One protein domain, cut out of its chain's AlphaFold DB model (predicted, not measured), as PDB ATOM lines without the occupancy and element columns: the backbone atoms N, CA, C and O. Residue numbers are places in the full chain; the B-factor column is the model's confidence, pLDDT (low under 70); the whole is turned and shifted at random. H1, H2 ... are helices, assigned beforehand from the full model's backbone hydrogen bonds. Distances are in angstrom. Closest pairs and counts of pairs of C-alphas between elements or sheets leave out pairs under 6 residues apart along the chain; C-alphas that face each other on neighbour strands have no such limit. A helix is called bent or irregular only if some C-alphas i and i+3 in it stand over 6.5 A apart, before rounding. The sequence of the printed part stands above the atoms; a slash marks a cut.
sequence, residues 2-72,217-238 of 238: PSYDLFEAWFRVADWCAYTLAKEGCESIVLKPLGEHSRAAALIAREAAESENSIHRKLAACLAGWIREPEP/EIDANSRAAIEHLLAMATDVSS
ATOM      1  N   PRO A   2     -50.525  -3.804 -28.749       61.31
ATOM      2  CA  PRO A   2     -49.376  -3.422 -27.902       61.31
ATOM      3  C   PRO A   2     -49.236  -1.912 -27.636       61.31
ATOM      4  O   PRO A   2     -48.729  -1.503 -26.601       61.31
ATOM      5  N   SER A   3     -49.706  -1.071 -28.563       70.50
ATOM      6  CA  SER A   3     -49.636   0.388 -28.433       70.50
ATOM      7  C   SER A   3     -50.601   0.962 -27.392       70.50
ATOM      8  O   SER A   3     -50.273   1.962 -26.772       70.50
ATOM      9  N   TYR A   4     -51.768   0.345 -27.176       77.94
ATOM     10  CA  TYR A   4     -52.763   0.860 -26.228       77.94
ATOM     11  C   TYR A   4     -52.277   0.708 -24.781       77.94
ATOM     12  O   TYR A   4     -52.299   1.670 -24.018       77.94
ATOM     13  N   ASP A   5     -51.743  -0.469 -24.442       82.81
ATOM     14  CA  ASP A   5     -51.194  -0.740 -23.110       82.81
ATOM     15  C   ASP A   5     -49.959   0.133 -22.824       82.81
ATOM     16  O   ASP A   5     -49.811   0.651 -21.716       82.81
ATOM     17  N   LEU A   6     -49.119   0.379 -23.843       85.00
ATOM     18  CA  LEU A   6     -47.987   1.307 -23.753       85.00
ATOM     19  C   LEU A   6     -48.445   2.731 -23.409       85.00
ATOM     20  O   LEU A   6     -47.842   3.378 -22.553       85.00
ATOM     21  N   PHE A   7     -49.502   3.228 -24.057       86.19
ATOM     22  CA  PHE A   7     -50.011   4.574 -23.798       86.19
ATOM     23  C   PHE A   7     -50.663   4.687 -22.418       86.19
ATOM     24  O   PHE A   7     -50.405   5.660 -21.714       86.19
ATOM     25  N   GLU A   8     -51.433   3.687 -21.977       85.00
ATOM     26  CA  GLU A   8     -51.963   3.675 -20.608       85.00
ATOM     27  C   GLU A   8     -50.845   3.687 -19.557       85.00
ATOM     28  O   GLU A   8     -50.934   4.423 -18.569       85.00
ATOM     29  N   ALA A   9     -49.787   2.896 -19.759       83.81
ATOM     30  CA  ALA A   9     -48.631   2.886 -18.869       83.81
ATOM     31  C   ALA A   9     -47.910   4.241 -18.877       83.81
ATOM     32  O   ALA A   9     -47.601   4.777 -17.809       83.81
ATOM     33  N   TRP A  10     -47.704   4.827 -20.061       87.50
ATOM     34  CA  TRP A  10     -47.113   6.154 -20.199       87.50
ATOM     35  C   TRP A  10     -47.913   7.209 -19.447       87.50
ATOM     36  O   TRP A  10     -47.329   7.899 -18.624       87.50
ATOM     37  N   PHE A  11     -49.227   7.326 -19.658       84.94
ATOM     38  CA  PHE A  11     -50.010   8.399 -19.037       84.94
ATOM     39  C   PHE A  11     -50.012   8.328 -17.503       84.94
ATOM     40  O   PHE A  11     -49.964   9.364 -16.844       84.94
ATOM     41  N   ARG A  12     -49.958   7.123 -16.918       81.69
ATOM     42  CA  ARG A  12     -49.794   6.958 -15.462       81.69
ATOM     43  C   ARG A  12     -48.442   7.470 -14.964       81.69
ATOM     44  O   ARG A  12     -48.372   8.080 -13.899       81.69
ATOM     45  N   VAL A  13     -47.375   7.217 -15.722       81.56
ATOM     46  CA  VAL A  13     -46.025   7.699 -15.400       81.56
ATOM     47  C   VAL A  13     -45.885   9.189 -15.711       81.56
ATOM     48  O   VAL A  13     -45.203   9.889 -14.973       81.56
ATOM     49  N   ALA A  14     -46.546   9.694 -16.752       78.94
ATOM     50  CA  ALA A  14     -46.477  11.074 -17.215       78.94
ATOM     51  C   ALA A  14     -47.007  12.047 -16.159       78.94
ATOM     52  O   ALA A  14     -46.351  13.043 -15.866       78.94
ATOM     53  N   ASP A  15     -48.135  11.729 -15.523       78.69
ATOM     54  CA  ASP A  15     -48.670  12.564 -14.448       78.69
ATOM     55  C   ASP A  15     -47.696  12.610 -13.258       78.69
ATOM     56  O   ASP A  15     -47.357  13.684 -12.765       78.69
ATOM     57  N   TRP A  16     -47.153  11.465 -12.833       78.19
ATOM     58  CA  TRP A  16     -46.135  11.435 -11.775       78.19
ATOM     59  C   TRP A  16     -44.851  12.187 -12.168       78.19
ATOM     60  O   TRP A  16     -44.336  12.989 -11.387       78.19
ATOM     61  N   CYS A  17     -44.371  11.996 -13.397       76.31
ATOM     62  CA  CYS A  17     -43.208  12.680 -13.954       76.31
ATOM     63  C   CYS A  17     -43.404  14.203 -13.927       76.31
ATOM     64  O   CYS A  17     -42.550  14.934 -13.431       76.31
ATOM     65  N   ALA A  18     -44.570  14.691 -14.347       73.81
ATOM     66  CA  ALA A  18     -44.881  16.114 -14.350       73.81
ATOM     67  C   ALA A  18     -45.120  16.722 -12.959       73.81
ATOM     68  O   ALA A  18     -44.832  17.897 -12.743       73.81
ATOM     69  N   TYR A  19     -45.680  15.974 -12.005       74.06
ATOM     70  CA  TYR A  19     -46.018  16.531 -10.690       74.06
ATOM     71  C   TYR A  19     -44.913  16.385  -9.648       74.06
ATOM     72  O   TYR A  19     -44.824  17.233  -8.752       74.06
ATOM     73  N   THR A  20     -44.108  15.329  -9.745       76.06
ATOM     74  CA  THR A  20     -43.052  15.005  -8.782       76.06
ATOM     75  C   THR A  20     -41.686  15.303  -9.373       76.06
ATOM     76  O   THR A  20     -40.989  16.173  -8.859       76.06
ATOM     77  N   LEU A  21     -41.330  14.665 -10.489       75.62
ATOM     78  CA  LEU A  21     -39.984  14.801 -11.044       75.62
ATOM     79  C   LEU A  21     -39.735  16.194 -11.624       75.62
ATOM     80  O   LEU A  21     -38.662  16.745 -11.411       75.62
ATOM     81  N   ALA A  22     -40.732  16.815 -12.261       73.44
ATOM     82  CA  ALA A  22     -40.561  18.148 -12.836       73.44
ATOM     83  C   ALA A  22     -40.372  19.262 -11.817       73.44
ATOM     84  O   ALA A  22     -39.664  20.235 -12.068       73.44
ATOM     85  N   LYS A  23     -40.938  19.105 -10.618       70.50
ATOM     86  CA  LYS A  23     -40.670  20.041  -9.518       70.50
ATOM     87  C   LYS A  23     -39.229  19.957  -9.027       70.50
ATOM     88  O   LYS A  23     -38.716  20.938  -8.498       70.50
ATOM     89  N   GLU A  24     -38.608  18.796  -9.190       74.88
ATOM     90  CA  GLU A  24     -37.241  18.512  -8.762       74.88
ATOM     91  C   GLU A  24     -36.226  18.655  -9.913       74.88
ATOM     92  O   GLU A  24     -35.023  18.589  -9.674       74.88
ATOM     93  N   GLY A  25     -36.688  18.906 -11.147       74.06
ATOM     94  CA  GLY A  25     -35.848  18.952 -12.351       74.06
ATOM     95  C   GLY A  25     -35.276  17.583 -12.745       74.06
ATOM     96  O   GLY A  25     -34.183  17.492 -13.308       74.06
ATOM     97  N   CYS A  26     -35.990  16.515 -12.389       83.88
ATOM     98  CA  CYS A  26     -35.548  15.127 -12.450       83.88
ATOM     99  C   CYS A  26     -36.320  14.284 -13.481       83.88
ATOM    100  O   CYS A  26     -36.220  13.060 -13.475       83.88
ATOM    101  N   GLU A  27     -37.079  14.889 -14.400       86.62
ATOM    102  CA  GLU A  27     -37.865  14.167 -15.419       86.62
ATOM    103  C   GLU A  27     -36.981  13.278 -16.300       86.62
ATOM    104  O   GLU A  27     -37.403  12.226 -16.786       86.62
ATOM    105  N   SER A  28     -35.717  13.674 -16.462       87.44
ATOM    106  CA  SER A  28     -34.708  12.948 -17.237       87.44
ATOM    107  C   SER A  28     -34.481  11.512 -16.741       87.44
ATOM    108  O   SER A  28     -34.061  10.677 -17.539       87.44
ATOM    109  N   ILE A  29     -34.825  11.194 -15.483       88.31
ATOM    110  CA  ILE A  29     -34.800   9.829 -14.920       88.31
ATOM    111  C   ILE A  29     -35.709   8.877 -15.710       88.31
ATOM    112  O   ILE A  29     -35.399   7.698 -15.852       88.31
ATOM    113  N   VAL A  30     -36.825   9.381 -16.245       89.75
ATOM    114  CA  VAL A  30     -37.761   8.600 -17.068       89.75
ATOM    115  C   VAL A  30     -37.464   8.799 -18.549       89.75
ATOM    116  O   VAL A  30     -37.410   7.838 -19.315       89.75
ATOM    117  N   LEU A  31     -37.275  10.054 -18.966       93.19
ATOM    118  CA  LEU A  31     -37.240  10.407 -20.384       93.19
ATOM    119  C   LEU A  31     -36.002   9.861 -21.103       93.19
ATOM    120  O   LEU A  31     -36.124   9.360 -22.219       93.19
ATOM    121  N   LYS A  32     -34.826   9.914 -20.465       93.38
ATOM    122  CA  LYS A  32     -33.572   9.412 -21.046       93.38
ATOM    123  C   LYS A  32     -33.616   7.900 -21.314       93.38
ATOM    124  O   LYS A  32     -33.413   7.532 -22.468       93.38
ATOM    125  N   PRO A  33     -33.910   7.015 -20.334       92.38
ATOM    126  CA  PRO A  33     -33.968   5.581 -20.614       92.38
ATOM    127  C   PRO A  33     -35.095   5.218 -21.585       92.38
ATOM    128  O   PRO A  33     -34.910   4.332 -22.413       92.38
ATOM    129  N   LEU A  34     -36.233   5.923 -21.558       92.81
ATOM    130  CA  LEU A  34     -37.293   5.703 -22.543       92.81
ATOM    131  C   LEU A  34     -36.835   6.061 -23.967       92.81
ATOM    132  O   LEU A  34     -37.157   5.339 -24.908       92.81
ATOM    133  N   GLY A  35     -36.047   7.128 -24.128       94.12
ATOM    134  CA  GLY A  35     -35.484   7.564 -25.410       94.12
ATOM    135  C   GLY A  35     -34.559   6.544 -26.093       94.12
ATOM    136  O   GLY A  35     -34.445   6.547 -27.325       94.12
ATOM    137  N   GLU A  36     -33.968   5.614 -25.334       93.69
ATOM    138  CA  GLU A  36     -33.202   4.485 -25.889       93.69
ATOM    139  C   GLU A  36     -34.102   3.507 -26.671       93.69
ATOM    140  O   GLU A  36     -33.653   2.870 -27.622       93.69
ATOM    141  N   HIS A  37     -35.401   3.451 -26.358       94.50
ATOM    142  CA  HIS A  37     -36.410   2.698 -27.109       94.50
ATOM    143  C   HIS A  37     -37.029   3.581 -28.201       94.50
ATOM    144  O   HIS A  37     -38.214   3.914 -28.165       94.50
ATOM    145  N   SER A  38     -36.209   3.991 -29.176       94.12
ATOM    146  CA  SER A  38     -36.520   5.118 -30.073       94.12
ATOM    147  C   SER A  38     -37.877   5.026 -30.777       94.12
ATOM    148  O   SER A  38     -38.605   6.016 -30.834       94.12
ATOM    149  N   ARG A  39     -38.268   3.834 -31.248       93.50
ATOM    150  CA  ARG A  39     -39.575   3.613 -31.888       93.50
ATOM    151  C   ARG A  39     -40.738   3.848 -30.923       93.50
ATOM    152  O   ARG A  39     -41.678   4.563 -31.261       93.50
ATOM    153  N   ALA A  40     -40.687   3.254 -29.733       92.50
ATOM    154  CA  ALA A  40     -41.727   3.416 -28.722       92.50
ATOM    155  C   ALA A  40     -41.795   4.863 -28.213       92.50
ATOM    156  O   ALA A  40     -42.883   5.428 -28.115       92.50
ATOM    157  N   ALA A  41     -40.642   5.492 -27.967       94.94
ATOM    158  CA  ALA A  41     -40.567   6.885 -27.540       94.94
ATOM    159  C   ALA A  41     -41.144   7.849 -28.588       94.94
ATOM    160  O   ALA A  41     -41.877   8.767 -28.228       94.94
ATOM    161  N   ALA A  42     -40.885   7.620 -29.880       94.94
ATOM    162  CA  ALA A  42     -41.465   8.423 -30.957       94.94
ATOM    163  C   ALA A  42     -42.993   8.267 -31.038       94.94
ATOM    164  O   ALA A  42     -43.696   9.261 -31.217       94.94
ATOM    165  N   LEU A  43     -43.520   7.047 -30.860       94.19
ATOM    166  CA  LEU A  43     -44.968   6.812 -30.789       94.19
ATOM    167  C   LEU A  43     -45.596   7.542 -29.598       94.19
ATOM    168  O   LEU A  43     -46.607   8.217 -29.770       94.19
ATOM    169  N   ILE A  44     -44.981   7.446 -28.416       94.12
ATOM    170  CA  ILE A  44     -45.434   8.146 -27.206       94.12
ATOM    171  C   ILE A  44     -45.413   9.660 -27.415       94.12
ATOM    172  O   ILE A  44     -46.396  10.321 -27.102       94.12
ATOM    173  N   ALA A  45     -44.323  10.211 -27.953       96.12
ATOM    174  CA  ALA A  45     -44.208  11.644 -28.193       96.12
ATOM    175  C   ALA A  45     -45.296  12.138 -29.158       96.12
ATOM    176  O   ALA A  45     -45.949  13.137 -28.876       96.12
ATOM    177  N   ARG A  46     -45.544  11.418 -30.261       95.50
ATOM    178  CA  ARG A  46     -46.603  11.763 -31.221       95.50
ATOM    179  C   ARG A  46     -47.998  11.688 -30.592       95.50
ATOM    180  O   ARG A  46     -48.772  12.620 -30.756       95.50
ATOM    181  N   GLU A  47     -48.302  10.629 -29.843       93.94
ATOM    182  CA  GLU A  47     -49.606  10.468 -29.182       93.94
ATOM    183  C   GLU A  47     -49.832  11.546 -28.108       93.94
ATOM    184  O   GLU A  47     -50.858  12.222 -28.084       93.94
ATOM    185  N   ALA A  48     -48.849  11.757 -27.230       93.44
ATOM    186  CA  ALA A  48     -48.951  12.723 -26.142       93.44
ATOM    187  C   ALA A  48     -49.010  14.177 -26.642       93.44
ATOM    188  O   ALA A  48     -49.612  15.017 -25.973       93.44
ATOM    189  N   ALA A  49     -48.451  14.471 -27.821       94.56
ATOM    190  CA  ALA A  49     -48.561  15.773 -28.475       94.56
ATOM    191  C   ALA A  49     -49.986  16.112 -28.940       94.56
ATOM    192  O   ALA A  49     -50.326  17.288 -29.059       94.56
ATOM    193  N   GLU A  50     -50.836  15.106 -29.158       94.50
ATOM    194  CA  GLU A  50     -52.240  15.316 -29.516       94.50
ATOM    195  C   GLU A  50     -53.153  15.526 -28.302       94.50
ATOM    196  O   GLU A  50     -54.299  15.949 -28.459       94.50
ATOM    197  N   SER A  51     -52.642  15.302 -27.086       91.44
ATOM    198  CA  SER A  51     -53.391  15.498 -25.844       91.44
ATOM    199  C   SER A  51     -53.844  16.950 -25.671       91.44
ATOM    200  O   SER A  51     -53.083  17.896 -25.887       91.44
ATOM    201  N   GLU A  52     -55.071  17.150 -25.187       90.19
ATOM    202  CA  GLU A  52     -55.560  18.475 -24.787       90.19
ATOM    203  C   GLU A  52     -54.807  19.017 -23.556       90.19
ATOM    204  O   GLU A  52     -54.704  20.233 -23.369       90.19
ATOM    205  N   ASN A  53     -54.194  18.136 -22.761       90.06
ATOM    206  CA  ASN A  53     -53.408  18.506 -21.590       90.06
ATOM    207  C   ASN A  53     -52.022  19.040 -21.994       90.06
ATOM    208  O   ASN A  53     -51.185  18.302 -22.517       90.06
ATOM    209  N   SER A  54     -51.751  20.318 -21.705       92.00
ATOM    210  CA  SER A  54     -50.471  20.967 -22.023       92.00
ATOM    211  C   SER A  54     -49.276  20.276 -21.376       92.00
ATOM    212  O   SER A  54     -48.223  20.187 -21.996       92.00
ATOM    213  N   ILE A  55     -49.444  19.704 -20.186       90.44
ATOM    214  CA  ILE A  55     -48.389  18.968 -19.487       90.44
ATOM    215  C   ILE A  55     -47.953  17.720 -20.262       90.44
ATOM    216  O   ILE A  55     -46.760  17.434 -20.351       90.44
ATOM    217  N   HIS A  56     -48.894  16.993 -20.868       91.31
ATOM    218  CA  HIS A  56     -48.564  15.824 -21.689       91.31
ATOM    219  C   HIS A  56     -47.806  16.236 -22.952       91.31
ATOM    220  O   HIS A  56     -46.812  15.599 -23.296       91.31
ATOM    221  N   ARG A  57     -48.204  17.349 -23.581       95.00
ATOM    222  CA  ARG A  57     -47.492  17.908 -24.740       95.00
ATOM    223  C   ARG A  57     -46.090  18.408 -24.381       95.00
ATOM    224  O   ARG A  57     -45.153  18.175 -25.139       95.00
ATOM    225  N   LYS A  58     -45.907  19.004 -23.197       94.44
ATOM    226  CA  LYS A  58     -44.580  19.369 -22.667       94.44
ATOM    227  C   LYS A  58     -43.685  18.144 -22.502       94.44
ATOM    228  O   LYS A  58     -42.564  18.122 -22.998       94.44
ATOM    229  N   LEU A  59     -44.195  17.082 -21.877       93.06
ATOM    230  CA  LEU A  59     -43.439  15.836 -21.737       93.06
ATOM    231  C   LEU A  59     -43.106  15.197 -23.090       93.06
ATOM    232  O   LEU A  59     -42.013  14.655 -23.236       93.06
ATOM    233  N   ALA A  60     -43.997  15.293 -24.081       95.19
ATOM    234  CA  ALA A  60     -43.713  14.863 -25.449       95.19
ATOM    235  C   ALA A  60     -42.551  15.656 -26.069       95.19
ATOM    236  O   ALA A  60     -41.625  15.061 -26.625       95.19
ATOM    237  N   ALA A  61     -42.571  16.985 -25.924       97.12
ATOM    238  CA  ALA A  61     -41.501  17.865 -26.376       97.12
ATOM    239  C   ALA A  61     -40.164  17.531 -25.702       97.12
ATOM    240  O   ALA A  61     -39.160  17.393 -26.400       97.12
ATOM    241  N   CYS A  62     -40.151  17.312 -24.383       95.44
ATOM    242  CA  CYS A  62     -38.960  16.882 -23.649       95.44
ATOM    243  C   CYS A  62     -38.467  15.501 -24.104       95.44
ATOM    244  O   CYS A  62     -37.273  15.323 -24.348       95.44
ATOM    245  N   LEU A  63     -39.369  14.519 -24.236       96.38
ATOM    246  CA  LEU A  63     -39.032  13.154 -24.652       96.38
ATOM    247  C   LEU A  63     -38.362  13.140 -26.025       96.38
ATOM    248  O   LEU A  63     -37.371  12.436 -26.199       96.38
ATOM    249  N   ALA A  64     -38.853  13.943 -26.974       97.69
ATOM    250  CA  ALA A  64     -38.309  14.008 -28.329       97.69
ATOM    251  C   ALA A  64     -36.797  14.306 -28.354       97.69
ATOM    252  O   ALA A  64     -36.070  13.730 -29.163       97.69
ATOM    253  N   GLY A  65     -36.299  15.132 -27.428       96.62
ATOM    254  CA  GLY A  65     -34.874  15.433 -27.296       96.62
ATOM    255  C   GLY A  65     -34.016  14.231 -26.888       96.62
ATOM    256  O   GLY A  65     -32.834  14.186 -27.224       96.62
ATOM    257  N   TRP A  66     -34.597  13.265 -26.176       96.19
ATOM    258  CA  TRP A  66     -33.908  12.081 -25.652       96.19
ATOM    259  C   TRP A  66     -33.935  10.876 -26.591       96.19
ATOM    260  O   TRP A  66     -33.223   9.904 -26.349       96.19
ATOM    261  N   ILE A  67     -34.731  10.924 -27.659       96.88
ATOM    262  CA  ILE A  67     -34.809   9.837 -28.634       96.88
ATOM    263  C   ILE A  67     -33.470   9.715 -29.362       96.88
ATOM    264  O   ILE A  67     -32.969  10.684 -29.932       96.88
ATOM    265  N   ARG A  68     -32.898   8.510 -29.351       93.56
ATOM    266  CA  ARG A  68     -31.581   8.226 -29.937       93.56
ATOM    267  C   ARG A  68     -31.589   8.214 -31.465       93.56
ATOM    268  O   ARG A  68     -30.686   8.765 -32.090       93.56
ATOM    269  N   GLU A  69     -32.611   7.600 -32.051       94.88
ATOM    270  CA  GLU A  69     -32.818   7.485 -33.498       94.88
ATOM    271  C   GLU A  69     -34.200   8.043 -33.878       94.88
ATOM    272  O   GLU A  69     -35.107   7.291 -34.242       94.88
ATOM    273  N   PRO A  70     -34.416   9.362 -33.728       95.44
ATOM    274  CA  PRO A  70     -35.695   9.973 -34.030       95.44
ATOM    275  C   PRO A  70     -35.907  10.072 -35.538       95.44
ATOM    276  O   PRO A  70     -34.970  10.232 -36.322       95.44
ATOM    277  N   GLU A  71     -37.172  10.079 -35.943       94.44
ATOM    278  CA  GLU A  71     -37.522  10.532 -37.283       94.44
ATOM    279  C   GLU A  71     -37.145  12.021 -37.425       94.44
ATOM    280  O   GLU A  71     -37.521  12.818 -36.559       94.44
ATOM    281  N   PRO A  72     -36.450  12.439 -38.506       93.69
ATOM    282  CA  PRO A  72     -35.939  13.811 -38.641       93.69
ATOM    283  C   PRO A  72     -37.011  14.899 -38.515       93.69
ATOM    284  O   PRO A  72     -36.725  16.020 -38.108       93.69
ATOM    285  N   GLU A 217     -31.048   8.617  -7.855       81.94
ATOM    286  CA  GLU A 217     -31.731   7.497  -7.207       81.94
ATOM    287  C   GLU A 217     -33.199   7.837  -6.911       81.94
ATOM    288  O   GLU A 217     -33.513   8.909  -6.397       81.94
ATOM    289  N   ILE A 218     -34.094   6.894  -7.207       83.94
ATOM    290  CA  ILE A 218     -35.534   6.977  -6.938       83.94
ATOM    291  C   ILE A 218     -35.990   5.799  -6.083       83.94
ATOM    292  O   ILE A 218     -35.340   4.748  -6.051       83.94
ATOM    293  N   ASP A 219     -37.136   5.960  -5.424       85.62
ATOM    294  CA  ASP A 219     -37.729   4.910  -4.606       85.62
ATOM    295  C   ASP A 219     -38.133   3.672  -5.431       85.62
ATOM    296  O   ASP A 219     -38.330   3.718  -6.648       85.62
ATOM    297  N   ALA A 220     -38.263   2.535  -4.745       84.56
ATOM    298  CA  ALA A 220     -38.500   1.242  -5.380       84.56
ATOM    299  C   ALA A 220     -39.835   1.160  -6.143       84.56
ATOM    300  O   ALA A 220     -39.902   0.471  -7.160       84.56
ATOM    301  N   ASN A 221     -40.884   1.856  -5.688       82.56
ATOM    302  CA  ASN A 221     -42.186   1.813  -6.358       82.56
ATOM    303  C   ASN A 221     -42.134   2.595  -7.672       82.56
ATOM    304  O   ASN A 221     -42.584   2.100  -8.705       82.56
ATOM    305  N   SER A 222     -41.530   3.783  -7.638       84.25
ATOM    306  CA  SER A 222     -41.276   4.599  -8.826       84.25
ATOM    307  C   SER A 222     -40.403   3.862  -9.843       84.25
ATOM    308  O   SER A 222     -40.713   3.837 -11.034       84.25
ATOM    309  N   ARG A 223     -39.358   3.170  -9.370       85.75
ATOM    310  CA  ARG A 223     -38.501   2.331 -10.217       85.75
ATOM    311  C   ARG A 223     -39.282   1.211 -10.901       85.75
ATOM    312  O   ARG A 223     -39.158   1.056 -12.111       85.75
ATOM    313  N   ALA A 224     -40.125   0.487 -10.166       85.69
ATOM    314  CA  ALA A 224     -40.931  -0.596 -10.728       85.69
ATOM    315  C   ALA A 224     -41.913  -0.105 -11.809       85.69
ATOM    316  O   ALA A 224     -42.117  -0.784 -12.817       85.69
ATOM    317  N   ALA A 225     -42.503   1.083 -11.635       84.56
ATOM    318  CA  ALA A 225     -43.383   1.683 -12.639       84.56
ATOM    319  C   ALA A 225     -42.628   2.040 -13.933       84.56
ATOM    320  O   ALA A 225     -43.125   1.773 -15.029       84.56
ATOM    321  N   ILE A 226     -41.416   2.594 -13.813       86.44
ATOM    322  CA  ILE A 226     -40.551   2.889 -14.964       86.44
ATOM    323  C   ILE A 226     -40.116   1.595 -15.654       86.44
ATOM    324  O   ILE A 226     -40.236   1.487 -16.868       86.44
ATOM    325  N   GLU A 227     -39.662   0.589 -14.905       89.00
ATOM    326  CA  GLU A 227     -39.256  -0.708 -15.463       89.00
ATOM    327  C   GLU A 227     -40.401  -1.384 -16.229       89.00
ATOM    328  O   GLU A 227     -40.178  -1.944 -17.302       89.00
ATOM    329  N   HIS A 228     -41.637  -1.277 -15.733       89.06
ATOM    330  CA  HIS A 228     -42.815  -1.773 -16.439       89.06
ATOM    331  C   HIS A 228     -43.048  -1.048 -17.776       89.06
ATOM    332  O   HIS A 228     -43.264  -1.702 -18.797       89.06
ATOM    333  N   LEU A 229     -42.947   0.287 -17.789       89.81
ATOM    334  CA  LEU A 229     -43.038   1.089 -19.013       89.81
ATOM    335  C   LEU A 229     -41.936   0.718 -20.020       89.81
ATOM    336  O   LEU A 229     -42.213   0.549 -21.206       89.81
ATOM    337  N   LEU A 230     -40.693   0.558 -19.558       90.19
ATOM    338  CA  LEU A 230     -39.552   0.205 -20.412       90.19
ATOM    339  C   LEU A 230     -39.666  -1.217 -20.983       90.19
ATOM    340  O   LEU A 230     -39.301  -1.452 -22.138       90.19
ATOM    341  N   ALA A 231     -40.225  -2.162 -20.223       89.88
ATOM    342  CA  ALA A 231     -40.527  -3.499 -20.730       89.88
ATOM    343  C   ALA A 231     -41.530  -3.437 -21.896       89.88
ATOM    344  O   ALA A 231     -41.266  -3.993 -22.960       89.88
ATOM    345  N   MET A 232     -42.615  -2.666 -21.755       89.75
ATOM    346  CA  MET A 232     -43.581  -2.452 -22.843       89.75
ATOM    347  C   MET A 232     -42.957  -1.742 -24.053       89.75
ATOM    348  O   MET A 232     -43.236  -2.092 -25.200       89.75
ATOM    349  N   ALA A 233     -42.088  -0.755 -23.816       89.38
ATOM    350  CA  ALA A 233     -41.383  -0.046 -24.881       89.38
ATOM    351  C   ALA A 233     -40.438  -0.971 -25.672       89.38
ATOM    352  O   ALA A 233     -40.284  -0.815 -26.889       89.38
ATOM    353  N   THR A 234     -39.841  -1.960 -25.001       87.44
ATOM    354  CA  THR A 234     -38.990  -2.982 -25.626       87.44
ATOM    355  C   THR A 234     -39.786  -3.846 -26.601       87.44
ATOM    356  O   THR A 234     -39.380  -3.977 -27.755       87.44
ATOM    357  N   ASP A 235     -40.951  -4.346 -26.186       85.50
ATOM    358  CA  ASP A 235     -41.808  -5.214 -27.009       85.50
ATOM    359  C   ASP A 235     -42.324  -4.518 -28.281       85.50
ATOM    360  O   ASP A 235     -42.509  -5.144 -29.323       85.50
ATOM    361  N   VAL A 236     -42.546  -3.201 -28.220       81.56
ATOM    362  CA  VAL A 236     -42.947  -2.387 -29.384       81.56
ATOM    363  C   VAL A 236     -41.764  -2.078 -30.312       81.56
ATOM    364  O   VAL A 236     -41.956  -1.782 -31.496       81.56
ATOM    365  N   SER A 237     -40.542  -2.134 -29.782       71.94
ATOM    366  CA  SER A 237     -39.315  -1.860 -30.534       71.94
ATOM    367  C   SER A 237     -38.772  -3.093 -31.272       71.94
ATOM    368  O   SER A 237     -38.048  -2.907 -32.249       71.94
ATOM    369  N   SER A 238     -39.132  -4.312 -30.842       66.25
ATOM    370  CA  SER A 238     -38.872  -5.570 -31.569       66.25
ATOM    371  C   SER A 238     -39.753  -5.763 -32.805       66.25
ATOM    372  O   SER A 238     -39.282  -6.451 -33.738       66.25
TER     373      SER A 238
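Overview. This is residues 2 to 72 and 217 to 238 of the 238 residues of an uncharacterized protein of Bremerella alba (UniProt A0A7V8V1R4). Five helices make a rounded globule in which the long helices H1 and H5 run opposite ways on a slant to each other, and the short H2 runs beside H5. The helical hairpin of H3 and H4 crosses this group: H3 meets the last turns of H5, while H4 spans from H1 to H2 on the side away from H5. The printed part has 93 residues with five named helices, in the order H1 to H5, and no named strand; the class is all helix. It is compact, with a radius of gyration of the C-alphas of 11.9 A and spans of 30 by 26 by 23 A.

Along the chain. Find C-alpha 2 at (-49.376, -3.422, -27.902); from there H1, residues 2 to 24, runs 31.5 A to Glu 24. It has a kink of 44 degrees near residue 18, and it is neither bent nor irregular, but only just: C-alphas 19 and 22 are 6.1 A apart. Next come H2, residues 28 to 35, and H3, residues 38 to 49, 16.2 A long. H4, residues 54 to 66, begins at C-alpha 54 at (-50.471, 20.967, -22.023) and is 19.1 A long. Past the cut, H5, residues 220 to 237, runs 25.4 A to C-alpha 237 at (-39.315, -1.860, -30.534).

Arrangement. Begin at the hub, H3, which touches the four other helices. It forms a hairpin with H4 at a shallow tilt of 23 degrees, opposite ways; look at the closest C-alphas, those of Ala 45 and Ala 60, 4.3 A apart. With residues 38 to 41 alone H3 touches H5, about perpendicular at 74 degrees, the C-alphas of Ala 40 and Ala 233 being closest at 5.2 A. H3 and H1 only just touch, with 3 pairs of C-alphas within 8 A, closest at Phe 7 and Ile 44, 6.7 A. H2 and H3 only just touch, and only at the corner, with Gly 35 and Ala 41 closest at 5.6 A between C-alphas. H1 touches H5 at a steep tilt of 40 degrees, opposite ways; the closest C-alphas, those of Leu 6 and Met 232, are 5.9 A apart. H2 touches H5 at a shallow tilt of 16 degrees, the same way, with the C-alphas of Leu 34 and Leu 230 closest at 6.3 A. H4 touches H1 about perpendicular at 83 degrees, with the C-alphas of Ala 18 and Ile 55 closest at 6.8 A. H4 also touches H2, where the C-alphas of Gly 35 and Trp 66 are closest at 4.8 A. H4 and H5 are apart. In H3 and H5 every O i to N i+4 pair is within hydrogen-bond range; in H1 it is 15 of 19, in H2 3 of 4 and in H4 7 of 9.

Size, cuts and confidence. The two C-alphas farthest apart, those of Pro 72 and Ala 220, are 35.6 A apart. Residues 73 to 216 are not printed, and C-alphas 72 and 217 are 32.3 A apart across this cut. The links H1 to H2, H2 to H3 and H3 to H4 are tight. The mean pLDDT of the printed part is 87.4, and residues 2 and 238 are under 70.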